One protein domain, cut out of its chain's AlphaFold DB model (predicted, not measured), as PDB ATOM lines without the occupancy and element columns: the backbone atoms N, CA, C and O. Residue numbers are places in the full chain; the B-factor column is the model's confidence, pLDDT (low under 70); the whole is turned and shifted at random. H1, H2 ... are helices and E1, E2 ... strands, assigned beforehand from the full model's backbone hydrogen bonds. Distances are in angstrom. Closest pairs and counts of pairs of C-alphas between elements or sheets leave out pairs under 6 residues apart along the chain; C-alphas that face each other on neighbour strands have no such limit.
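AT A GLANCE: This is residues 190 to 367 of the 642 residues of the protein "CvpA family protein" of Phycisphaerae bacterium (UniProt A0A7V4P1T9). Seven strands, E1, E4, E6, E7, E10, E11 and E12, curve round into a flattened barrel that is nearly closed, with a gap between E1 and E12 that is narrowest where both begin. The long hairpin of E2 and E3 makes an arm beside the barrel, joined to it through the short strand E8, and a small sheet of E5 and E9 lies near the barrel end where E10 begins. The printed part has 178 residues with twelve named strands and one named helix, in the order E1 to E7, H1, E8 to E12, and is mostly strand. Ten strands form a branched, strongly twisted sheet of mixed pairing; E5 and E9 form an antiparallel one. The whole is compact, with a radius of gyration of the C-alphas of 16.4 A, and spans 51 by 37 by 25 A.

HOW THE PARTS SIT: E1, residues 200 to 208, bends by 65 degrees at residue 203 and is antiparallel to E4, residues 237 to 247 (N 203 and O 243, 2.9 A). E2, residues 211 to 219, and E3, residues 222 to 230, form a hairpin (N 213 and O 228, 2.7 A). On the other side of E2 is E8, residues 310 to 312, parallel to it (N 312 and O 212, 2.7 A). E4 is antiparallel to E10, residues 334 to 344 (N 242 and O 339, 2.8 A). E5, residues 262 to 265, is antiparallel to E9, residues 319 to 322 (N 263 and O 321, 2.8 A). E6, residues 270 to 275, and E7, residues 281 to 291, form a hairpin (N 274 and O 283, 2.8 A). E7 bends by 56 degrees at residue 288, with staggered antiparallel pairing to E6, E10 (N 340 and O 289, 2.8 A) and E8 (N 311 and O 290, 2.8 A). H1, residues 304 to 307, only grazes the branched sheet; it is too short for an O i to N i+4 pair, and its one O i to N i+3 pair is not within hydrogen-bond range. E11, residues 348 to 354, is antiparallel to E6 (N 353 and O 271, 2.8 A) and forms a hairpin with E12, residues 358 to 361 (N 354 and O 358, 2.9 A). The closest C-alphas of E1 and E12, those of Leu 200 and Ala 358, are 5.8 A apart.

IN THESE COORDINATES: E1 begins at C-alpha 200 (199.923, 95.574, 208.651) and is 22.4 A long. E2 measures 25.5 A, E3 24.7 A, E4 30.7 A, E7 26.6 A and E10 30.3 A. E12 ends at C-alpha 361 (207.528, 101.530, 204.554).

THE WHOLE: The C-alphas farthest apart, those of Gly 220 and Asp 278, are 56.3 A apart. The printed part has no cut. The links E4 to E5, E7 to H1 and E9 to E10 are long. The mean pLDDT of the printed part is 91.7; residue 298 is under 70.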
ATOM      1  N   GLU A 190     183.270  87.007 199.828       81.56
ATOM      2  CA  GLU A 190     183.372  87.535 201.184       81.56
ATOM      3  C   GLU A 190     184.735  88.188 201.477       81.56
ATOM      4  O   GLU A 190     184.883  88.876 202.487       81.56
ATOM      5  N   SER A 191     185.759  87.967 200.642       88.50
ATOM      6  CA  SER A 191     187.100  88.495 200.890       88.50
ATOM      7  C   SER A 191     187.148  90.004 200.679       88.50
ATOM      8  O   SER A 191     186.945  90.519 199.576       88.50
ATOM      9  N   ARG A 192     187.517  90.730 201.733       89.94
ATOM     10  CA  ARG A 192     187.768  92.166 201.645       89.94
ATOM     11  C   ARG A 192     188.920  92.438 200.693       89.94
ATOM     12  O   ARG A 192     189.998  91.865 200.830       89.94
ATOM     13  N   ARG A 193     188.714  93.382 199.781       90.31
ATOM     14  CA  ARG A 193     189.732  93.851 198.827       90.31
ATOM     15  C   ARG A 193     190.599  94.962 199.383       90.31
ATOM     16  O   ARG A 193     191.760  95.072 199.008       90.31
ATOM     17  N   ALA A 194     190.020  95.756 200.277       90.75
ATOM     18  CA  ALA A 194     190.685  96.823 200.990       90.75
ATOM     19  C   ALA A 194     190.658  96.543 202.493       90.75
ATOM     20  O   ALA A 194     189.669  96.033 203.026       90.75
ATOM     21  N   VAL A 195     191.749  96.871 203.174       92.31
ATOM     22  CA  VAL A 195     191.912  96.703 204.621       92.31
ATOM     23  C   VAL A 195     192.483  97.984 205.239       92.31
ATOM     24  O   VAL A 195     193.143  98.761 204.545       92.31
ATOM     25  N   PRO A 196     192.231  98.244 206.535       91.69
ATOM     26  CA  PRO A 196     192.760  99.429 207.202       91.69
ATOM     27  C   PRO A 196     194.289  99.467 207.184       91.69
ATOM     28  O   PRO A 196     194.937  98.449 207.415       91.69
ATOM     29  N   SER A 197     194.876 100.655 207.017       91.44
ATOM     30  CA  SER A 197     196.336 100.814 206.976       91.44
ATOM     31  C   SER A 197     197.050 100.328 208.239       91.44
ATOM     32  O   SER A 197     198.175  99.840 208.175       91.44
ATOM     33  N   SER A 198     196.370 100.395 209.383       93.75
ATOM     34  CA  SER A 198     196.872  99.950 210.682       93.75
ATOM     35  C   SER A 198     196.978  98.431 210.832       93.75
ATOM     36  O   SER A 198     197.513  97.969 211.838       93.75
ATOM     37  N   CYS A 199     196.443  97.640 209.895       95.69
ATOM     38  CA  CYS A 199     196.387  96.190 210.056       95.69
ATOM     39  C   CYS A 199     197.694  95.476 209.706       95.69
ATOM     40  O   CYS A 199     197.802  94.286 209.980       95.69
ATOM     41  N   LEU A 200     198.655  96.157 209.079       97.31
ATOM     42  CA  LEU A 200     199.923  95.574 208.651       97.31
ATOM     43  C   LEU A 200     201.079  96.208 209.424       97.31
ATOM     44  O   LEU A 200     201.156  97.421 209.593       97.31
ATOM     45  N   THR A 201     202.013  95.386 209.890       96.81
ATOM     46  CA  THR A 201     203.278  95.838 210.483       96.81
ATOM     47  C   THR A 201     204.416  94.979 209.947       96.81
ATOM     48  O   THR A 201     204.240  93.781 209.753       96.81
ATOM     49  N   VAL A 202     205.590  95.567 209.716       97.19
ATOM     50  CA  VAL A 202     206.792  94.839 209.280       97.19
ATOM     51  C   VAL A 202     207.761  94.720 210.446       97.19
ATOM     52  O   VAL A 202     208.067  95.714 211.099       97.19
ATOM     53  N   GLN A 203     208.276  93.514 210.692       96.50
ATOM     54  CA  GLN A 203     209.317  93.298 211.699       96.50
ATOM     55  C   GLN A 203     210.714  93.441 211.104       96.50
ATOM     56  O   GLN A 203     211.525  94.226 211.593       96.50
ATOM     57  N   LYS A 204     211.005  92.656 210.065       97.62
ATOM     58  CA  LYS A 204     212.308  92.592 209.401       97.62
ATOM     59  C   LYS A 204     212.151  92.131 207.959       97.62
ATOM     60  O   LYS A 204     211.161  91.483 207.624       97.62
ATOM     61  N   TYR A 205     213.156  92.408 207.136       98.25
ATOM     62  CA  TYR A 205     213.303  91.794 205.822       98.25
ATOM     63  C   TYR A 205     214.746  91.346 205.574       98.25
ATOM     64  O   TYR A 205     215.686  91.932 206.104       98.25
ATOM     65  N   TRP A 206     214.924  90.294 204.779       98.12
ATOM     66  CA  TRP A 206     216.228  89.720 204.426       98.12
ATOM     67  C   TRP A 206     216.149  89.019 203.069       98.12
ATOM     68  O   TRP A 206     215.064  88.818 202.524       98.12
ATOM     69  N   ARG A 207     217.292  88.636 202.499       97.75
ATOM     70  CA  ARG A 207     217.351  87.925 201.213       97.75
ATOM     71  C   ARG A 207     217.672  86.448 201.407       97.75
ATOM     72  O   ARG A 207     218.431  86.096 202.308       97.75
ATOM     73  N   VAL A 208     217.113  85.597 200.549       97.75
ATOM     74  CA  VAL A 208     217.433  84.164 200.460       97.75
ATOM     75  C   VAL A 208     217.595  83.745 198.997       97.75
ATOM     76  O   VAL A 208     216.992  84.338 198.101       97.75
ATOM     77  N   ASP A 209     218.423  82.731 198.750       97.81
ATOM     78  CA  ASP A 209     218.703  82.243 197.391       97.81
ATOM     79  C   ASP A 209     217.707  81.169 196.921       97.81
ATOM     80  O   ASP A 209     217.605  80.895 195.730       97.81
ATOM     81  N   SER A 210     216.960  80.551 197.841       97.56
ATOM     82  CA  SER A 210     215.929  79.560 197.514       97.56
ATOM     83  C   SER A 210     214.804  79.545 198.544       97.56
ATOM     84  O   SER A 210     214.998  79.890 199.714       97.56
ATOM     85  N   VAL A 211     213.635  79.110 198.095       97.88
ATOM     86  CA  VAL A 211     212.465  78.782 198.919       97.88
ATOM     87  C   VAL A 211     212.121  77.311 198.715       97.88
ATOM     88  O   VAL A 211     212.737  76.637 197.892       97.88
ATOM     89  N   ASP A 212     211.172  76.780 199.475       97.88
ATOM     90  CA  ASP A 212     210.650  75.444 199.206       97.88
ATOM     91  C   ASP A 212     209.581  75.509 198.105       97.88
ATOM     92  O   ASP A 212     208.801  76.451 198.041       97.88
ATOM     93  N   ALA A 213     209.508  74.514 197.236       96.75
ATOM     94  CA  ALA A 213     208.319  74.194 196.461       96.75
ATOM     95  C   ALA A 213     207.650  72.980 197.094       96.75
ATOM     96  O   ALA A 213     208.318  72.146 197.712       96.75
ATOM     97  N   VAL A 214     206.330  72.892 196.957       95.62
ATOM     98  CA  VAL A 214     205.559  71.768 197.474       95.62
ATOM     99  C   VAL A 214     204.861  71.041 196.341       95.62
ATOM    100  O   VAL A 214     204.123  71.641 195.564       95.62
ATOM    101  N   GLU A 215     205.086  69.737 196.270       94.81
ATOM    102  CA  GLU A 215     204.308  68.832 195.438       94.81
ATOM    103  C   GLU A 215     203.309  68.107 196.338       94.81
ATOM    104  O   GLU A 215     203.679  67.515 197.359       94.81
ATOM    105  N   GLN A 216     202.029  68.217 195.992       92.00
ATOM    106  CA  GLN A 216     200.931  67.575 196.706       92.00
ATOM    107  C   GLN A 216     200.472  66.367 195.902       92.00
ATOM    108  O   GLN A 216     200.022  66.508 194.766       92.00
ATOM    109  N   GLN A 217     200.565  65.184 196.501       93.88
ATOM    110  CA  GLN A 217     200.063  63.955 195.906       93.88
ATOM    111  C   GLN A 217     198.969  63.376 196.795       93.88
ATOM    112  O   GLN A 217     199.195  63.076 197.972       93.88
ATOM    113  N   GLN A 218     197.781  63.202 196.222       93.38
ATOM    114  CA  GLN A 218     196.680  62.523 196.886       93.38
ATOM    115  C   GLN A 218     196.785  61.012 196.647       93.38
ATOM    116  O   GLN A 218     196.845  60.552 195.507       93.38
ATOM    117  N   SER A 219     196.805  60.232 197.728       94.38
ATOM    118  CA  SER A 219     196.740  58.770 197.703       94.38
ATOM    119  C   SER A 219     195.597  58.321 198.617       94.38
ATOM    120  O   SER A 219     195.738  58.261 199.841       94.38
ATOM    121  N   GLY A 220     194.422  58.085 198.023       91.75
ATOM    122  CA  GLY A 220     193.170  57.898 198.766       91.75
ATOM    123  C   GLY A 220     192.775  59.164 199.537       91.75
ATOM    124  O   GLY A 220     192.790  60.262 198.984       91.75
ATOM    125  N   ASP A 221     192.484  59.017 200.830       90.25
ATOM    126  CA  ASP A 221     192.133  60.132 201.730       90.25
ATOM    127  C   ASP A 221     193.357  60.828 202.350       90.25
ATOM    128  O   ASP A 221     193.232  61.735 203.178       90.25
ATOM    129  N   LYS A 222     194.570  60.378 201.999       88.19
ATOM    130  CA  LYS A 222     195.819  60.929 202.521       88.19
ATOM    131  C   LYS A 222     196.492  61.803 201.478       88.19
ATOM    132  O   LYS A 222     196.806  61.362 200.374       88.19
ATOM    133  N   TRP A 223     196.794  63.023 201.887       87.62
ATOM    134  CA  TRP A 223     197.646  63.934 201.145       87.62
ATOM    135  C   TRP A 223     199.080  63.805 201.634       87.62
ATOM    136  O   TRP A 223     199.358  63.907 202.832       87.62
ATOM    137  N   THR A 224     199.994  63.563 200.702       92.69
ATOM    138  CA  THR A 224     201.433  63.578 200.963       92.69
ATOM    139  C   THR A 224     202.020  64.837 200.354       92.69
ATOM    140  O   THR A 224     201.722  65.179 199.210       92.69
ATOM    141  N   ARG A 225     202.834  65.544 201.140       94.00
ATOM    142  CA  ARG A 225     203.499  66.781 200.727       94.00
ATOM    143  C   ARG A 225     204.995  66.539 200.674       94.00
ATOM    144  O   ARG A 225     205.618  66.316 201.712       94.00
ATOM    145  N   THR A 226     205.554  66.607 199.477       96.00
ATOM    146  CA  THR A 226     206.997  66.523 199.260       96.00
ATOM    147  C   THR A 226     207.525  67.923 199.019       96.00
ATOM    148  O   THR A 226     206.923  68.701 198.282       96.00
ATOM    149  N   PHE A 227     208.634  68.258 199.670       96.56
ATOM    150  CA  PHE A 227     209.228  69.584 199.581       96.56
ATOM    151  C   PHE A 227     210.595  69.508 198.920       96.56
ATOM    152  O   PHE A 227     211.404  68.644 199.259       96.56
ATOM    153  N   SER A 228     210.856  70.437 198.012       97.56
ATOM    154  CA  SER A 228     212.136  70.582 197.322       97.56
ATOM    155  C   SER A 228     212.577  72.041 197.351       97.56
ATOM    156  O   SER A 228     211.747  72.943 197.376       97.56
ATOM    157  N   LYS A 229     213.887  72.301 197.367       98.00
ATOM    158  CA  LYS A 229     214.397  73.674 197.260       98.00
ATOM    159  C   LYS A 229     214.315  74.143 195.815       98.00
ATOM    160  O   LYS A 229     214.777  73.444 194.917       98.00
ATOM    161  N   VAL A 230     213.772  75.337 195.609       97.94
ATOM    162  CA  VAL A 230     213.625  75.970 194.298       97.94
ATOM    163  C   VAL A 230     214.214  77.380 194.347       97.94
ATOM    164  O   VAL A 230     213.972  78.149 195.281       97.94
ATOM    165  N   ALA A 231     215.052  77.685 193.358       97.75
ATOM    166  CA  ALA A 231     215.609  79.014 193.125       97.75
ATOM    167  C   ALA A 231     214.563  79.931 192.449       97.75
ATOM    168  O   ALA A 231     213.522  79.436 192.013       97.75
ATOM    169  N   PRO A 232     214.794  81.251 192.359       97.12
ATOM    170  CA  PRO A 232     213.943  82.141 191.569       97.12
ATOM    171  C   PRO A 232     213.800  81.672 190.114       97.12
ATOM    172  O   PRO A 232     214.708  81.030 189.582       97.12
ATOM    173  N   ASP A 233     212.693  82.030 189.457       95.00
ATOM    174  CA  ASP A 233     212.445  81.633 188.058       95.00
ATOM    175  C   ASP A 233     213.462  82.270 187.099       95.00
ATOM    176  O   ASP A 233     213.809  81.707 186.061       95.00
ATOM    177  N   ASP A 234     213.962  83.447 187.469       94.31
ATOM    178  CA  ASP A 234     215.031  84.168 186.792       94.31
ATOM    179  C   ASP A 234     216.311  84.103 187.648       94.31
ATOM    180  O   ASP A 234     216.337  84.685 188.738       94.31
ATOM    181  N   PRO A 235     217.394  83.452 187.177       96.19
ATOM    182  CA  PRO A 235     218.642  83.307 187.931       96.19
ATOM    183  C   PRO A 235     219.321  84.625 188.336       96.19
ATOM    184  O   PRO A 235     220.191  84.619 189.205       96.19
ATOM    185  N   SER A 236     218.964  85.754 187.711       95.50
ATOM    186  CA  SER A 236     219.473  87.085 188.081       95.50
ATOM    187  C   SER A 236     218.782  87.684 189.315       95.50
ATOM    188  O   SER A 236     219.221  88.709 189.851       95.50
ATOM    189  N   ARG A 237     217.695  87.058 189.775       96.56
ATOM    190  CA  ARG A 237     216.876  87.517 190.897       96.56
ATOM    191  C   ARG A 237     217.233  86.799 192.188       96.56
ATOM    192  O   ARG A 237     217.912  85.777 192.208       96.56
ATOM    193  N   LYS A 238     216.741  87.351 193.294       97.12
ATOM    194  CA  LYS A 238     216.758  86.731 194.621       97.12
ATOM    195  C   LYS A 238     215.375  86.807 195.244       97.12
ATOM    196  O   LYS A 238     214.572  87.669 194.883       97.12
ATOM    197  N   PHE A 239     215.121  85.948 196.225       98.00
ATOM    198  CA  PHE A 239     213.952  86.114 197.074       98.00
ATOM    199  C   PHE A 239     214.250  87.165 198.141       98.00
ATOM    200  O   PHE A 239     215.200  87.035 198.915       98.00
ATOM    201  N   LEU A 240     213.429  88.205 198.191       98.06
ATOM    202  CA  LEU A 240     213.381  89.156 199.292       98.06
ATOM    203  C   LEU A 240     212.225  88.754 200.205       98.06
ATOM    204  O   LEU A 240     211.073  88.799 199.787       98.06
ATOM    205  N   VAL A 241     212.541  88.337 201.427       98.12
ATOM    206  CA  VAL A 241     211.581  87.887 202.436       98.12
ATOM    207  C   VAL A 241     211.267  89.043 203.372       98.12
ATOM    208  O   VAL A 241     212.182  89.690 203.876       98.12
ATOM    209  N   VAL A 242     209.988  89.283 203.630       98.12
ATOM    210  CA  VAL A 242     209.483  90.292 204.558       98.12
ATOM    211  C   VAL A 242     208.643  89.591 205.616       98.12
ATOM    212  O   VAL A 242     207.621  88.981 205.303       98.12
ATOM    213  N   ARG A 243     209.063  89.700 206.878       97.62
ATOM    214  CA  ARG A 243     208.288  89.225 208.024       97.62
ATOM    215  C   ARG A 243     207.268  90.273 208.419       97.62
ATOM    216  O   ARG A 243     207.642  91.366 208.859       97.62
ATOM    217  N   VAL A 244     205.997  89.920 208.312       97.12
ATOM    218  CA  VAL A 244     204.880  90.818 208.591       97.12
ATOM    219  C   VAL A 244     203.990  90.292 209.707       97.12
ATOM    220  O   VAL A 244     203.912  89.092 209.965       97.12
ATOM    221  N   GLN A 245     203.317  91.222 210.374       96.31
ATOM    222  CA  GLN A 245     202.230  90.961 211.303       96.31
ATOM    223  C   GLN A 245     200.933  91.524 210.733       96.31
ATOM    224  O   GLN A 245     200.900  92.688 210.328       96.31
ATOM    225  N   ILE A 246     199.878  90.709 210.738       96.00
ATOM    226  CA  ILE A 246     198.530  91.100 210.329       96.00
ATOM    227  C   ILE A 246     197.613  91.117 211.546       96.00
ATOM    228  O   ILE A 246     197.484  90.125 212.261       96.00
ATOM    229  N   ASP A 247     196.956  92.244 211.761       94.56
ATOM    230  CA  ASP A 247     195.964  92.424 212.811       94.56
ATOM    231  C   ASP A 247     194.610  91.797 212.428       94.56
ATOM    232  O   ASP A 247     194.208  91.800 211.260       94.56
ATOM    233  N   GLY A 248     193.872  91.290 213.419       90.19
ATOM    234  CA  GLY A 248     192.534  90.729 213.237       90.19
ATOM    235  C   GLY A 248     191.511  91.708 212.644       90.19
ATOM    236  O   GLY A 248     190.506  91.259 212.093       90.19
ATOM    237  N   VAL A 249     191.757  93.027 212.669       91.62
ATOM    238  CA  VAL A 249     190.912  94.009 211.953       91.62
ATOM    239  C   VAL A 249     190.929  93.837 210.427       91.62
ATOM    240  O   VAL A 249     190.020  94.326 209.752       91.62
ATOM    241  N   ALA A 250     191.922  93.123 209.880       93.25
ATOM    242  CA  ALA A 250     191.977  92.739 208.468       93.25
ATOM    243  C   ALA A 250     190.995  91.612 208.107       93.25
ATOM    244  O   ALA A 250     190.847  91.302 206.924       93.25
ATOM    245  N   ALA A 251     190.361  90.981 209.101       93.12
ATOM    246  CA  ALA A 251     189.421  89.898 208.864       93.12
ATOM    247  C   ALA A 251     188.216  90.380 208.051       93.12
ATOM    248  O   ALA A 251     187.772  91.532 208.150       93.12
ATOM    249  N   ASP A 252     187.699  89.470 207.239       90.56
ATOM    250  CA  ASP A 252     186.520  89.694 206.423       90.56
ATOM    251  C   ASP A 252     185.274  89.853 207.301       90.56
ATOM    252  O   ASP A 252     185.204  89.328 208.418       90.56
ATOM    253  N   VAL A 253     184.276  90.590 206.805       82.69
ATOM    254  CA  VAL A 253     182.984  90.681 207.497       82.69
ATOM    255  C   VAL A 253     182.247  89.375 207.260       82.69
ATOM    256  O   VAL A 253     181.949  89.038 206.120       82.69
ATOM    257  N   THR A 254     181.938  88.647 208.325       76.88
ATOM    258  CA  THR A 254     181.018  87.514 208.255       76.88
ATOM    259  C   THR A 254     179.625  87.988 208.664       76.88
ATOM    260  O   THR A 254     179.463  88.635 209.699       76.88
ATOM    261  N   GLU A 255     178.617  87.719 207.830       71.12
ATOM    262  CA  GLU A 255     177.223  88.077 208.142       71.12
ATOM    263  C   GLU A 255     176.614  87.156 209.207       71.12
ATOM    264  O   GLU A 255     175.701  87.550 209.933       71.12
ATOM    265  N   GLU A 256     177.146  85.940 209.336       80.25
ATOM    266  CA  GLU A 256     176.684  84.956 210.303       80.25
ATOM    267  C   GLU A 256     177.244  85.245 211.702       80.25
ATOM    268  O   GLU A 256     178.457  85.240 211.942       80.25
ATOM    269  N   ALA A 257     176.338  85.484 212.653       72.88
ATOM    270  CA  ALA A 257     176.684  85.613 214.059       72.88
ATOM    271  C   ALA A 257     177.365  84.323 214.543       72.88
ATOM    272  O   ALA A 257     176.784  83.244 214.485       72.88
ATOM    273  N   GLY A 258     178.611  84.445 215.007       76.81
ATOM    274  CA  GLY A 258     179.417  83.305 215.451       76.81
ATOM    275  C   GLY A 258     180.357  82.733 214.388       76.81
ATOM    276  O   GLY A 258     181.248  81.972 214.750       76.81
ATOM    277  N   ALA A 259     180.252  83.149 213.120       79.19
ATOM    278  CA  ALA A 259     181.224  82.740 212.115       79.19
ATOM    279  C   ALA A 259     182.630  83.232 212.476       79.19
ATOM    280  O   ALA A 259     182.839  84.351 212.968       79.19
ATOM    281  N   VAL A 260     183.601  82.359 212.232       79.75
ATOM    282  CA  VAL A 260     185.004  82.598 212.544       79.75
ATOM    283  C   VAL A 260     185.502  83.787 211.722       79.75
ATOM    284  O   VAL A 260     185.411  83.797 210.493       79.75
ATOM    285  N   LYS A 261     186.054  84.799 212.399       88.00
ATOM    286  CA  LYS A 261     186.716  85.926 211.732       88.00
ATOM    287  C   LYS A 261     187.964  85.405 211.032       88.00
ATOM    288  O   LYS A 261     188.921  85.001 211.696       88.00
ATOM    289  N   MET A 262     187.946  85.424 209.704       91.19
ATOM    290  CA  MET A 262     189.057  84.958 208.882       91.19
ATOM    291  C   MET A 262     189.618  86.091 208.032       91.19
ATOM    292  O   MET A 262     188.864  86.858 207.439       91.19
ATOM    293  N   VAL A 263     190.942  86.186 207.957       93.38
ATOM    294  CA  VAL A 263     191.647  86.993 206.959       93.38
ATOM    295  C   VAL A 263     191.876  86.097 205.749       93.38
ATOM    296  O   VAL A 263     192.787  85.266 205.764       93.38
ATOM    297  N   ARG A 264     191.044  86.232 204.714       93.56
ATOM    298  CA  ARG A 264     191.223  85.487 203.461       93.56
ATOM    299  C   ARG A 264     192.063  86.280 202.480       93.56
ATOM    300  O   ARG A 264     191.822  87.478 202.329       93.56
ATOM    301  N   PHE A 265     193.014  85.642 201.810       95.38
ATOM    302  CA  PHE A 265     193.833  86.296 200.790       95.38
ATOM    303  C   PHE A 265     194.495  85.315 199.815       95.38
ATOM    304  O   PHE A 265     194.423  84.099 199.991       95.38
ATOM    305  N   THR A 266     195.155  85.860 198.793       95.88
ATOM    306  CA  THR A 266     196.028  85.126 197.860       95.88
ATOM    307  C   THR A 266     197.418  85.772 197.786       95.88
ATOM    308  O   THR A 266     197.564  86.932 198.186       95.88
ATOM    309  N   PRO A 267     198.455  85.086 197.265       96.69
ATOM    310  CA  PRO A 267     199.771  85.692 197.058       96.69
ATOM    311  C   PRO A 267     199.726  86.934 196.163       96.69
ATOM    312  O   PRO A 267     200.456  87.889 196.410       96.69
ATOM    313  N   ALA A 268     198.821  86.974 195.177       96.12
ATOM    314  CA  ALA A 268     198.653  88.129 194.294       96.12
ATOM    315  C   ALA A 268     198.283  89.422 195.043       96.12
ATOM    316  O   ALA A 268     198.630  90.515 194.603       96.12
ATOM    317  N   GLN A 269     197.611  89.314 196.193       95.88
ATOM    318  CA  GLN A 269     197.216  90.466 197.008       95.88
ATOM    319  C   GLN A 269     198.366  91.042 197.848       95.88
ATOM    320  O   GLN A 269     198.169  92.016 198.571       95.88
ATOM    321  N   TRP A 270     199.559  90.455 197.769       97.25
ATOM    322  CA  TRP A 270     200.774  90.993 198.361       97.25
ATOM    323  C   TRP A 270     201.646  91.593 197.280       97.25
ATOM    324  O   TRP A 270     201.965  90.931 196.291       97.25
ATOM    325  N   ARG A 271     202.122  92.814 197.512       96.25
ATOM    326  CA  ARG A 271     203.104  93.439 196.630       96.25
ATOM    327  C   ARG A 271     204.212  94.124 197.399       96.25
ATOM    328  O   ARG A 271     203.996  94.670 198.478       96.25
ATOM    329  N   ILE A 272     205.382  94.157 196.785       97.31
ATOM    330  CA  ILE A 272     206.499  94.988 197.213       97.31
ATOM    331  C   ILE A 272     206.842  95.968 196.103       97.31
ATOM    332  O   ILE A 272     206.838  95.605 194.927       97.31
ATOM    333  N   VAL A 273     207.137  97.206 196.475       96.06
ATOM    334  CA  VAL A 273     207.571  98.263 195.560       96.06
ATOM    335  C   VAL A 273     208.978  98.679 195.946       96.06
ATOM    336  O   VAL A 273     209.281  98.838 197.128       96.06
ATOM    337  N   GLY A 274     209.843  98.807 194.947       95.69
ATOM    338  CA  GLY A 274     211.235  99.202 195.096       95.69
ATOM    339  C   GLY A 274     211.453 100.658 194.721       95.69
ATOM    340  O   GLY A 274     210.689 101.238 193.946       95.69
ATOM    341  N   ARG A 275     212.515 101.241 195.269       92.19
ATOM    342  CA  ARG A 275     212.966 102.593 194.967       92.19
ATOM    343  C   ARG A 275     214.085 102.559 193.931       92.19
ATOM    344  O   ARG A 275     214.958 101.697 193.964       92.19
ATOM    345  N   GLY A 276     214.031 103.472 192.973       84.56
ATOM    346  CA  GLY A 276     215.120 103.751 192.047       84.56
ATOM    347  C   GLY A 276     216.149 104.673 192.668       84.56
ATOM    348  O   GLY A 276     215.891 105.321 193.684       84.56
ATOM    349  N   SER A 277     217.300 104.788 192.013       79.88
ATOM    350  CA  SER A 277     218.338 105.753 192.390       79.88
ATOM    351  C   SER A 277     217.843 107.206 192.349       79.88
ATOM    352  O   SER A 277     218.343 108.045 193.092       79.88
ATOM    353  N   ASP A 278     216.829 107.501 191.531       77.06
ATOM    354  CA  ASP A 278     216.148 108.798 191.438       77.06
ATOM    355  C   ASP A 278     215.041 108.992 192.492       77.06
ATOM    356  O   ASP A 278     214.343 110.007 192.506       77.06
ATOM    357  N   GLY A 279     214.858 108.015 193.380       76.12
ATOM    358  CA  GLY A 279     213.852 108.036 194.425       76.12
ATOM    359  C   GLY A 279     212.435 107.681 193.968       76.12
ATOM    360  O   GLY A 279     211.563 107.623 194.837       76.12
ATOM    361  N   ARG A 280     212.198 107.443 192.668       78.12
ATOM    362  CA  ARG A 280     210.899 107.009 192.125       78.12
ATOM    363  C   ARG A 280     210.718 105.503 192.291       78.12
ATOM    364  O   ARG A 280     211.655 104.797 192.647       78.12
ATOM    365  N   ALA A 281     209.516 104.991 192.034       83.31
ATOM    366  CA  ALA A 281     209.311 103.547 191.981       83.31
ATOM    367  C   ALA A 281     210.120 102.950 190.809       83.31
ATOM    368  O   ALA A 281     209.867 103.295 189.656       83.31
ATOM    369  N   SER A 282     211.099 102.085 191.092       81.56
ATOM    370  CA  SER A 282     211.952 101.447 190.066       81.56
ATOM    371  C   SER A 282     211.425 100.104 189.589       81.56
ATOM    372  O   SER A 282     211.752  99.650 188.496       81.56
ATOM    373  N   GLY A 283     210.608  99.459 190.412       89.19
ATOM    374  CA  GLY A 283     210.069  98.143 190.140       89.19
ATOM    375  C   GLY A 283     209.122  97.709 191.239       89.19
ATOM    376  O   GLY A 283     209.005  98.342 192.288       89.19
ATOM    377  N   TRP A 284     208.436  96.608 190.994       94.94
ATOM    378  CA  TRP A 284     207.550  95.985 191.960       94.94
ATOM    379  C   TRP A 284     207.472  94.488 191.670       94.94
ATOM    380  O   TRP A 284     207.817  94.038 190.574       94.94
ATOM    381  N   ALA A 285     207.021  93.724 192.653       95.50
ATOM    382  CA  ALA A 285     206.777  92.297 192.514       95.50
ATOM    383  C   ALA A 285     205.572  91.881 193.362       95.50
ATOM    384  O   ALA A 285     205.340  92.451 194.430       95.50
ATOM    385  N   MET A 286     204.827  90.881 192.892       96.25
ATOM    386  CA  MET A 286     203.852  90.153 193.714       96.25
ATOM    387  C   MET A 286     204.562  89.097 194.554       96.25
ATOM    388  O   MET A 286     205.673  88.679 194.209       96.25
ATOM    389  N   ALA A 287     203.933  88.660 195.644       97.06
ATOM    390  CA  ALA A 287     204.477  87.547 196.406       97.06
ATOM    391  C   ALA A 287     204.489  86.279 195.546       97.06
ATOM    392  O   ALA A 287     203.475  85.892 194.969       97.06
ATOM    393  N   SER A 288     205.650  85.635 195.477       96.44
ATOM    394  CA  SER A 288     205.830  84.334 194.833       96.44
ATOM    395  C   SER A 288     205.850  83.202 195.856       96.44
ATOM    396  O   SER A 288     205.551  82.059 195.519       96.44
ATOM    397  N   ALA A 289     206.169  83.506 197.115       97.44
ATOM    398  CA  ALA A 289     206.182  82.540 198.201       97.44
ATOM    399  C   ALA A 289     205.631  83.135 199.504       97.44
ATOM    400  O   ALA A 289     205.695  84.342 199.743       97.44
ATOM    401  N   LEU A 290     205.091  82.264 200.353       97.38
ATOM    402  CA  LEU A 290     204.527  82.586 201.665       97.38
ATOM    403  C   LEU A 290     204.920  81.504 202.671       97.38
ATOM    404  O   LEU A 290     205.222  80.373 202.279       97.38
ATOM    405  N   SER A 291     204.873  81.827 203.963       96.25
ATOM    406  CA  SER A 291     204.847  80.825 205.035       96.25
ATOM    407  C   SER A 291     203.896  79.670 204.691       96.25
ATOM    408  O   SER A 291     202.835  79.888 204.104       96.25
ATOM    409  N   ASP A 292     204.243  78.437 205.062       94.94
ATOM    410  CA  ASP A 292     203.403  77.255 204.838       94.94
ATOM    411  C   ASP A 292     202.200  77.226 205.795       94.94
ATOM    412  O   ASP A 292     202.114  76.423 206.724       94.94
ATOM    413  N   ILE A 293     201.259  78.133 205.545       91.31
ATOM    414  CA  ILE A 293     199.998  78.302 206.275       91.31
ATOM    415  C   ILE A 293     198.818  77.625 205.560       91.31
ATOM    416  O   ILE A 293     197.670  77.780 205.965       91.31
ATOM    417  N   PHE A 294     199.080  76.890 204.476       88.81
ATOM    418  CA  PHE A 294     198.042  76.193 203.721       88.81
ATOM    419  C   PHE A 294     197.465  75.020 204.525       88.81
ATOM    420  O   PHE A 294     198.209  74.217 205.098       88.81
ATOM    421  N   SER A 295     196.143  74.874 204.522       82.38
ATOM    422  CA  SER A 295     195.464  73.706 205.076       82.38
ATOM    423  C   SER A 295     194.350  73.231 204.154       82.38
ATOM    424  O   SER A 295     193.544  74.030 203.693       82.38
ATOM    425  N   GLU A 296     194.277  71.915 203.963       77.44
ATOM    426  CA  GLU A 296     193.180  71.229 203.268       77.44
ATOM    427  C   GLU A 296     192.039  70.863 204.220       77.44
ATOM    428  O   GLU A 296     190.908  70.665 203.791       77.44
ATOM    429  N   LYS A 297     192.337  70.743 205.520       77.69
ATOM    430  CA  LYS A 297     191.354  70.378 206.539       77.69
ATOM    431  C   LYS A 297     190.808  71.629 207.205       77.69
ATOM    432  O   LYS A 297     191.577  72.472 207.686       77.69
ATOM    433  N   GLU A 298     189.486  71.699 207.297       69.69
ATOM    434  CA  GLU A 298     188.818  72.581 208.248       69.69
ATOM    435  C   GLU A 298     189.358  72.279 209.658       69.69
ATOM    436  O   GLU A 298     189.561  71.120 210.024       69.69
ATOM    437  N   ASN A 299     189.654  73.325 210.431       72.94
ATOM    438  CA  ASN A 299     190.190  73.247 211.802       72.94
ATOM    439  C   ASN A 299     191.630  72.728 211.961       72.94
ATOM    440  O   ASN A 299     192.052  72.401 213.071       72.94
ATOM    441  N   TYR A 300     192.420  72.661 210.890       80.19
ATOM    442  CA  TYR A 300     193.843  72.358 211.037       80.19
ATOM    443  C   TYR A 300     194.577  73.478 211.782       80.19
ATOM    444  O   TYR A 300     194.501  74.642 211.397       80.19
ATOM    445  N   VAL A 301     195.341  73.118 212.810       83.94
ATOM    446  CA  VAL A 301     196.180  74.060 213.556       83.94
ATOM    447  C   VAL A 301     197.552  74.146 212.889       83.94
ATOM    448  O   VAL A 301     198.262  73.147 212.779       83.94
ATOM    449  N   ILE A 302     197.932  75.344 212.447       86.00
ATOM    450  CA  ILE A 302     199.228  75.599 211.817       86.00
ATOM    451  C   ILE A 302     200.298  75.617 212.907       86.00
ATOM    452  O   ILE A 302     200.279  76.486 213.778       86.00
ATOM    453  N   ASP A 303     201.236  74.671 212.871       84.81
ATOM    454  CA  ASP A 303     202.365  74.657 213.800       84.81
ATOM    455  C   ASP A 303     203.466  75.663 213.397       84.81
ATOM    456  O   ASP A 303     203.599  76.064 212.237       84.81
ATOM    457  N   ALA A 304     204.282  76.073 214.372       84.56
ATOM    458  CA  ALA A 304     205.350  77.054 214.166       84.56
ATOM    459  C   ALA A 304     206.462  76.567 213.212       84.56
ATOM    460  O   ALA A 304     207.124  77.382 212.569       84.56
ATOM    461  N   THR A 305     206.668  75.252 213.098       87.56
ATOM    462  CA  THR A 305     207.683  74.662 212.210       87.56
ATOM    463  C   THR A 305     207.264  74.810 210.752       87.56
ATOM    464  O   THR A 305     208.080  75.177 209.907       87.56
ATOM    465  N   ARG A 306     205.983  74.563 210.455       89.88
ATOM    466  CA  ARG A 306     205.384  74.816 209.143       89.88
ATOM    467  C   ARG A 306     205.367  76.303 208.834       89.88
ATOM    468  O   ARG A 306     205.837  76.701 207.777       89.88
ATOM    469  N   ALA A 307     204.935  77.132 209.777       88.50
ATOM    470  CA  ALA A 307     204.899  78.579 209.589       88.50
ATOM    471  C   ALA A 307     206.269  79.187 209.228       88.50
ATOM    472  O   ALA A 307     206.349  80.079 208.384       88.50
ATOM    473  N   GLY A 308     207.349  78.656 209.814       91.69
ATOM    474  CA  GLY A 308     208.726  79.045 209.497       91.69
ATOM    475  C   GLY A 308     209.251  78.548 208.147       91.69
ATOM    476  O   GLY A 308     210.342  78.948 207.737       91.69
ATOM    477  N   ARG A 309     208.510  77.684 207.444       95.31
ATOM    478  CA  ARG A 309     208.855  77.208 206.105       95.31
ATOM    479  C   ARG A 309     208.271  78.142 205.056       95.31
ATOM    480  O   ARG A 309     207.064  78.346 205.011       95.31
ATOM    481  N   LEU A 310     209.121  78.663 204.181       97.00
ATOM    482  CA  LEU A 310     208.720  79.541 203.087       97.00
ATOM    483  C   LEU A 310     208.510  78.711 201.818       97.00
ATOM    484  O   LEU A 310     209.460  78.105 201.326       97.00
ATOM    485  N   VAL A 311     207.279  78.679 201.309       97.56
ATOM    486  CA  VAL A 311     206.861  77.829 200.189       97.56
ATOM    487  C   VAL A 311     206.396  78.683 199.012       97.56
ATOM    488  O   VAL A 311     205.655  79.646 199.203       97.56
ATOM    489  N   LYS A 312     206.829  78.342 197.797       96.62
ATOM    490  CA  LYS A 312     206.375  78.938 196.538       96.62
ATOM    491  C   LYS A 312     204.949  78.485 196.234       96.62
ATOM    492  O   LYS A 312     204.667  77.287 196.258       96.62
ATOM    493  N   TRP A 313     204.068  79.435 195.936       95.62
ATOM    494  CA  TRP A 313     202.642  79.186 195.713       95.62
ATOM    495  C   TRP A 313     202.160  79.807 194.396       95.62
ATOM    496  O   TRP A 313     202.664  80.861 194.004       95.62
ATOM    497  N   PRO A 314     201.157  79.206 193.728       94.69
ATOM    498  CA  PRO A 314     200.431  79.869 192.648       94.69
ATOM    499  C   PRO A 314     199.819  81.194 193.112       94.69
ATOM    500  O   PRO A 314     199.357  81.305 194.249       94.69
ATOM    501  N   LEU A 315     199.768  82.199 192.233       94.25
ATOM    502  CA  LEU A 315     199.245  83.526 192.588       94.25
ATOM    503  C   LEU A 315     197.771  83.524 193.009       94.25
ATOM    504  O   LEU A 315     197.344  84.411 193.749       94.25
ATOM    505  N   ASP A 316     197.005  82.549 192.532       92.94
ATOM    506  CA  ASP A 316     195.600  82.333 192.855       92.94
ATOM    507  C   ASP A 316     195.393  81.343 194.010       92.94
ATOM    508  O   ASP A 316     194.257  81.014 194.314       92.94
ATOM    509  N   GLN A 317     196.446  80.898 194.704       94.25
ATOM    510  CA  GLN A 317     196.294  80.027 195.869       94.25
ATOM    511  C   GLN A 317     195.573  80.751 197.017       94.25
ATOM    512  O   GLN A 317     195.986  81.831 197.435       94.25
ATOM    513  N   HIS A 318     194.526  80.140 197.576       92.75
ATOM    514  CA  HIS A 318     193.786  80.709 198.707       92.75
ATOM    515  C   HIS A 318     194.408  80.367 200.049       92.75
ATOM    516  O   HIS A 318     194.796  79.225 200.308       92.75
ATOM    517  N   PHE A 319     194.404  81.376 200.912       93.44
ATOM    518  CA  PHE A 319     194.798  81.296 202.305       93.44
ATOM    519  C   PHE A 319     193.714  81.905 203.185       93.44
ATOM    520  O   PHE A 319     193.075  82.888 202.810       93.44
ATOM    521  N   GLY A 320     193.526  81.324 204.366       92.25
ATOM    522  CA  GLY A 320     192.640  81.837 205.401       92.25
ATOM    523  C   GLY A 320     193.348  81.776 206.744       92.25
ATOM    524  O   GLY A 320     193.793  80.706 207.155       92.25
ATOM    525  N   LEU A 321     193.460  82.914 207.423       91.81
ATOM    526  CA  LEU A 321     193.991  82.992 208.783       91.81
ATOM    527  C   LEU A 321     192.862  83.286 209.759       91.81
ATOM    528  O   LEU A 321     192.147  84.272 209.598       91.81
ATOM    529  N   SER A 322     192.717  82.445 210.770       91.31
ATOM    530  CA  SER A 322     191.710  82.560 211.812       91.31
ATOM    531  C   SER A 322     192.323  82.333 213.186       91.31
ATOM    532  O   SER A 322     193.419  81.784 213.318       91.31
ATOM    533  N   ALA A 323     191.606  82.730 214.237       86.56
ATOM    534  CA  ALA A 323     192.058  82.473 215.601       86.56
ATOM    535  C   ALA A 323     192.171  80.965 215.889       86.56
ATOM    536  O   ALA A 323     192.992  80.560 216.708       86.56
ATOM    537  N   ASP A 324     191.392  80.136 215.189       85.25
ATOM    538  CA  ASP A 324     191.356  78.690 215.395       85.25
ATOM    539  C   ASP A 324     192.544  77.987 214.741       85.25
ATOM    540  O   ASP A 324     193.207  77.174 215.388       85.25
ATOM    541  N   ASN A 325     192.860  78.332 213.488       82.56
ATOM    542  CA  ASN A 325     193.967  77.711 212.758       82.56
ATOM    543  C   ASN A 325     195.323  78.386 213.030       82.56
ATOM    544  O   ASN A 325     196.373  77.762 212.874       82.56
ATOM    545  N   GLY A 326     195.305  79.644 213.477       79.19
ATOM    546  CA  GLY A 326     196.473  80.502 213.617       79.19
ATOM    547  C   GLY A 326     196.989  80.653 215.044       79.19
ATOM    548  O   GLY A 326     197.784  81.555 215.281       79.19
ATOM    549  N   LYS A 327     196.586  79.808 216.006       80.06
ATOM    550  CA  LYS A 327     196.991  79.954 217.424       80.06
ATOM    551  C   LYS A 327     198.501  80.097 217.627       80.06
ATOM    552  O   LYS A 327     198.925  80.910 218.439       80.06
ATOM    553  N   HIS A 328     199.315  79.367 216.864       75.75
ATOM    554  CA  HIS A 328     200.780  79.470 216.935       75.75
ATOM    555  C   HIS A 328     201.373  80.597 216.079       75.75
ATOM    556  O   HIS A 328     202.560  80.895 216.189       75.75
ATOM    557  N   LEU A 329     200.558  81.215 215.228       76.44
ATOM    558  CA  LEU A 329     200.909  82.401 214.448       76.44
ATOM    559  C   LEU A 329     200.569  83.688 215.202       76.44
ATOM    560  O   LEU A 329     201.103  84.741 214.865       76.44
ATOM    561  N   LEU A 330     199.678  83.610 216.194       78.38
ATOM    562  CA  LEU A 330     199.256  84.740 217.003       78.38
ATOM    563  C   LEU A 330     200.368  85.151 217.969       78.38
ATOM    564  O   LEU A 330     200.696  84.448 218.924       78.38
ATOM    565  N   LYS A 331     200.909  86.345 217.745       74.44
ATOM    566  CA  LYS A 331     201.729  87.073 218.708       74.44
ATOM    567  C   LYS A 331     201.019  88.384 219.011       74.44
ATOM    568  O   LYS A 331     200.786  89.168 218.095       74.44
ATOM    569  N   ASP A 332     200.636  88.587 220.269       80.38
ATOM    570  CA  ASP A 332     199.912  89.785 220.715       80.38
ATOM    571  C   ASP A 332     198.599  90.017 219.934       80.38
ATOM    572  O   ASP A 332     198.247  91.140 219.587       80.38
ATOM    573  N   GLY A 333     197.893  88.931 219.583       82.12
ATOM    574  CA  GLY A 333     196.649  88.994 218.802       82.12
ATOM    575  C   GLY A 333     196.833  89.234 217.295       82.12
ATOM    576  O   GLY A 333     195.846  89.436 216.590       82.12
ATOM    577  N   ARG A 334     198.072  89.198 216.785       90.25
ATOM    578  CA  ARG A 334     198.398  89.421 215.368       90.25
ATOM    579  C   ARG A 334     199.035  88.196 214.732       90.25
ATOM    580  O   ARG A 334     199.892  87.563 215.341       90.25
ATOM    581  N   TYR A 335     198.662  87.896 213.493       93.50
ATOM    582  CA  TYR A 335     199.211  86.777 212.732       93.50
ATOM    583  C   TYR A 335     200.591  87.118 212.182       93.50
ATOM    584  O   TYR A 335     200.731  88.082 211.434       93.50
ATOM    585  N   LEU A 336     201.597  86.321 212.525       94.56
ATOM    586  CA  LEU A 336     202.947  86.425 211.981       94.56
ATOM    587  C   LEU A 336     203.098  85.543 210.734       94.56
ATOM    588  O   LEU A 336     202.802  84.350 210.783       94.56
ATOM    589  N   LEU A 337     203.585  86.120 209.636       95.62
ATOM    590  CA  LEU A 337     203.884  85.408 208.389       95.62
ATOM    591  C   LEU A 337     205.124  85.984 207.697       95.62
ATOM    592  O   LEU A 337     205.401  87.181 207.788       95.62
ATOM    593  N   ASP A 338     205.846  85.130 206.979       97.31
ATOM    594  CA  ASP A 338     206.906  85.533 206.063       97.31
ATOM    595  C   ASP A 338     206.341  85.541 204.632       97.31
ATOM    596  O   ASP A 338     205.724  84.575 204.178       97.31
ATOM    597  N   VAL A 339     206.539  86.652 203.924       98.06
ATOM    598  CA  VAL A 339     206.128  86.852 202.526       98.06
ATOM    599  C   VAL A 339     207.377  87.051 201.695       98.06
ATOM    600  O   VAL A 339     208.216  87.867 202.069       98.06
ATOM    601  N   ALA A 340     207.525  86.350 200.575       98.12
ATOM    602  CA  ALA A 340     208.699  86.507 199.731       98.12
ATOM    603  C   ALA A 340     208.380  86.853 198.282       98.12
ATOM    604  O   ALA A 340     207.389  86.411 197.699       98.12
ATOM    605  N   PHE A 341     209.278  87.657 197.723       97.81
ATOM    606  CA  PHE A 341     209.151  88.291 196.422       97.81
ATOM    607  C   PHE A 341     210.392  87.996 195.584       97.81
ATOM    608  O   PHE A 341     211.511  88.135 196.076       97.81
ATOM    609  N   GLU A 342     210.212  87.643 194.313       96.81
ATOM    610  CA  GLU A 342     211.322  87.507 193.364       96.81
ATOM    611  C   GLU A 342     211.692  88.865 192.773       96.81
ATOM    612  O   GLU A 342     211.016  89.385 191.881       96.81
ATOM    613  N   VAL A 343     212.788  89.434 193.267       96.56
ATOM    614  CA  VAL A 343     213.237  90.783 192.913       96.56
ATOM    615  C   VAL A 343     214.663  90.770 192.351       96.56
ATOM    616  O   VAL A 343     215.441  89.871 192.684       96.56
ATOM    617  N   PRO A 344     215.040  91.753 191.510       95.88
ATOM    618  CA  PRO A 344     216.428  91.942 191.089       95.88
ATOM    619  C   PRO A 344     217.403  92.015 192.274       95.88
ATOM    620  O   PRO A 344     217.051  92.482 193.360       95.88
ATOM    621  N   ALA A 345     218.647  91.573 192.082       93.44
ATOM    622  CA  ALA A 345     219.653  91.571 193.149       93.44
ATOM    623  C   ALA A 345     219.977  92.979 193.700       93.44
ATOM    624  O   ALA A 345     220.361  93.124 194.864       93.44
ATOM    625  N   ASP A 346     219.798  94.017 192.888       93.56
ATOM    626  CA  ASP A 346     219.980  95.431 193.216       93.56
ATOM    627  C   ASP A 346     218.688  96.128 193.686       93.56
ATOM    628  O   ASP A 346     218.709  97.318 193.983       93.56
ATOM    629  N   PHE A 347     217.575  95.399 193.825       95.50
ATOM    630  CA  PHE A 347     216.294  95.957 194.259       95.50
ATOM    631  C   PHE A 347     216.377  96.544 195.676       95.50
ATOM    632  O   PHE A 347     216.574  95.809 196.654       95.50
ATOM    633  N   GLU A 348     216.192  97.861 195.794       96.25
ATOM    634  CA  GLU A 348     216.070  98.568 197.072       96.25
ATOM    635  C   GLU A 348     214.587  98.635 197.467       96.25
ATOM    636  O   GLU A 348     213.827  99.359 196.824       96.25
ATOM    637  N   PRO A 349     214.124  97.877 198.478       96.88
ATOM    638  CA  PRO A 349     212.717  97.892 198.856       96.88
ATOM    639  C   PRO A 349     212.307  99.256 199.412       96.88
ATOM    640  O   PRO A 349     213.033  99.851 200.204       96.88
ATOM    641  N   TRP A 350     211.123  99.723 199.024       95.69
ATOM    642  CA  TRP A 350     210.542 100.968 199.516       95.69
ATOM    643  C   TRP A 350     209.356 100.719 200.439       95.69
ATOM    644  O   TRP A 350     209.360 101.173 201.576       95.69
ATOM    645  N   PHE A 351     208.346  99.985 199.983       96.44
ATOM    646  CA  PHE A 351     207.213  99.613 200.825       96.44
ATOM    647  C   PHE A 351     206.655  98.255 200.424       96.44
ATOM    648  O   PHE A 351     206.775  97.823 199.276       96.44
ATOM    649  N   ILE A 352     206.019  97.601 201.388       97.50
ATOM    650  CA  ILE A 352     205.168  96.434 201.171       97.50
ATOM    651  C   ILE A 352     203.710  96.853 201.330       97.50
ATOM    652  O   ILE A 352     203.388  97.732 202.133       97.50
ATOM    653  N   GLU A 353     202.835  96.228 200.558       96.88
ATOM    654  CA  GLU A 353     201.399  96.425 200.648       96.88
ATOM    655  C   GLU A 353     200.669  95.081 200.655       96.88
ATOM    656  O   GLU A 353     201.015  94.161 199.907       96.88
ATOM    657  N   PHE A 354     199.679  94.985 201.539       96.69
ATOM    658  CA  PHE A 354     198.781  93.850 201.682       96.69
ATOM    659  C   PHE A 354     197.361  94.284 201.367       96.69
ATOM    660  O   PHE A 354     196.825  95.164 202.048       96.69
ATOM    661  N   LYS A 355     196.746  93.640 200.368       94.31
ATOM    662  CA  LYS A 355     195.458  94.066 199.811       94.31
ATOM    663  C   LYS A 355     195.516  95.565 199.466       94.31
ATOM    664  O   LYS A 355     196.586  96.163 199.397       94.31
ATOM    665  N   HIS A 356     194.382  96.200 199.221       90.25
ATOM    666  CA  HIS A 356     194.361  97.643 199.035       90.25
ATOM    667  C   HIS A 356     194.394  98.360 200.398       90.25
ATOM    668  O   HIS A 356     193.588  98.068 201.280       90.25
ATOM    669  N   GLY A 357     195.311  99.311 200.582       86.62
ATOM    670  CA  GLY A 357     195.288 100.249 201.717       86.62
ATOM    671  C   GLY A 357     196.222  99.936 202.894       86.62
ATOM    672  O   GLY A 357     196.670 100.878 203.553       86.62
ATOM    673  N   ALA A 358     196.604  98.676 203.138       95.06
ATOM    674  CA  ALA A 358     197.603  98.356 204.164       95.06
ATOM    675  C   ALA A 358     199.024  98.399 203.621       95.06
ATOM    676  O   ALA A 358     199.534  97.417 203.089       95.06
ATOM    677  N   ARG A 359     199.669  99.558 203.787       96.12
ATOM    678  CA  ARG A 359     201.021  99.850 203.308       96.12
ATOM    679  C   ARG A 359     201.969 100.145 204.465       96.12
ATOM    680  O   ARG A 359     201.645 100.945 205.338       96.12
ATOM    681  N   VAL A 360     203.164  99.556 204.423       96.88
ATOM    682  CA  VAL A 360     204.229  99.797 205.407       96.88
ATOM    683  C   VAL A 360     205.548 100.072 204.693       96.88
ATOM    684  O   VAL A 360     205.963  99.307 203.819       96.88
ATOM    685  N   GLU A 361     206.211 101.162 205.075       96.56
ATOM    686  CA  GLU A 361     207.528 101.530 204.554       96.56
ATOM    687  C   GLU A 361     208.620 100.573 205.063       96.56
ATOM    688  O   GLU A 361     208.666 100.198 206.237       96.56
ATOM    689  N   LEU A 362     209.520 100.181 204.164       97.12
ATOM    690  CA  LEU A 362     210.648  99.294 204.409       97.12
ATOM    691  C   LEU A 362     211.924 100.131 204.530       97.12
ATOM    692  O   LEU A 362     212.549 100.498 203.542       97.12
ATOM    693  N   THR A 363     212.314 100.447 205.763       96.88
ATOM    694  CA  THR A 363     213.528 101.229 206.038       96.88
ATOM    695  C   THR A 363     214.750 100.330 206.216       96.88
ATOM    696  O   THR A 363     214.637  99.175 206.625       96.88
ATOM    697  N   LYS A 364     215.959 100.872 206.013       96.44
ATOM    698  CA  LYS A 364     217.219 100.124 206.211       96.44
ATOM    699  C   LYS A 364     217.369  99.544 207.625       96.44
ATOM    700  O   LYS A 364     218.000  98.506 207.785       96.44
ATOM    701  N   ALA A 365     216.742 100.153 208.637       97.12
ATOM    702  CA  ALA A 365     216.720  99.636 210.009       97.12
ATOM    703  C   ALA A 365     215.948  98.304 210.149       97.12
ATOM    704  O   ALA A 365     216.193  97.524 211.076       97.12
ATOM    705  N   LEU A 366     215.024  98.023 209.226       97.06
ATOM    706  CA  LEU A 366     214.296  96.757 209.145       97.06
ATOM    707  C   LEU A 366     215.073  95.682 208.368       97.06
ATOM    708  O   LEU A 366     214.709  94.511 208.442       97.06
ATOM    709  N   SER A 367     216.155  96.042 207.673       97.69
ATOM    710  CA  SER A 367     217.009  95.073 206.989       97.69
ATOM    711  C   SER A 367     217.703  94.151 207.993       97.69
ATOM    712  O   SER A 367     218.099  94.567 209.088       97.69
TER     713      SER A 367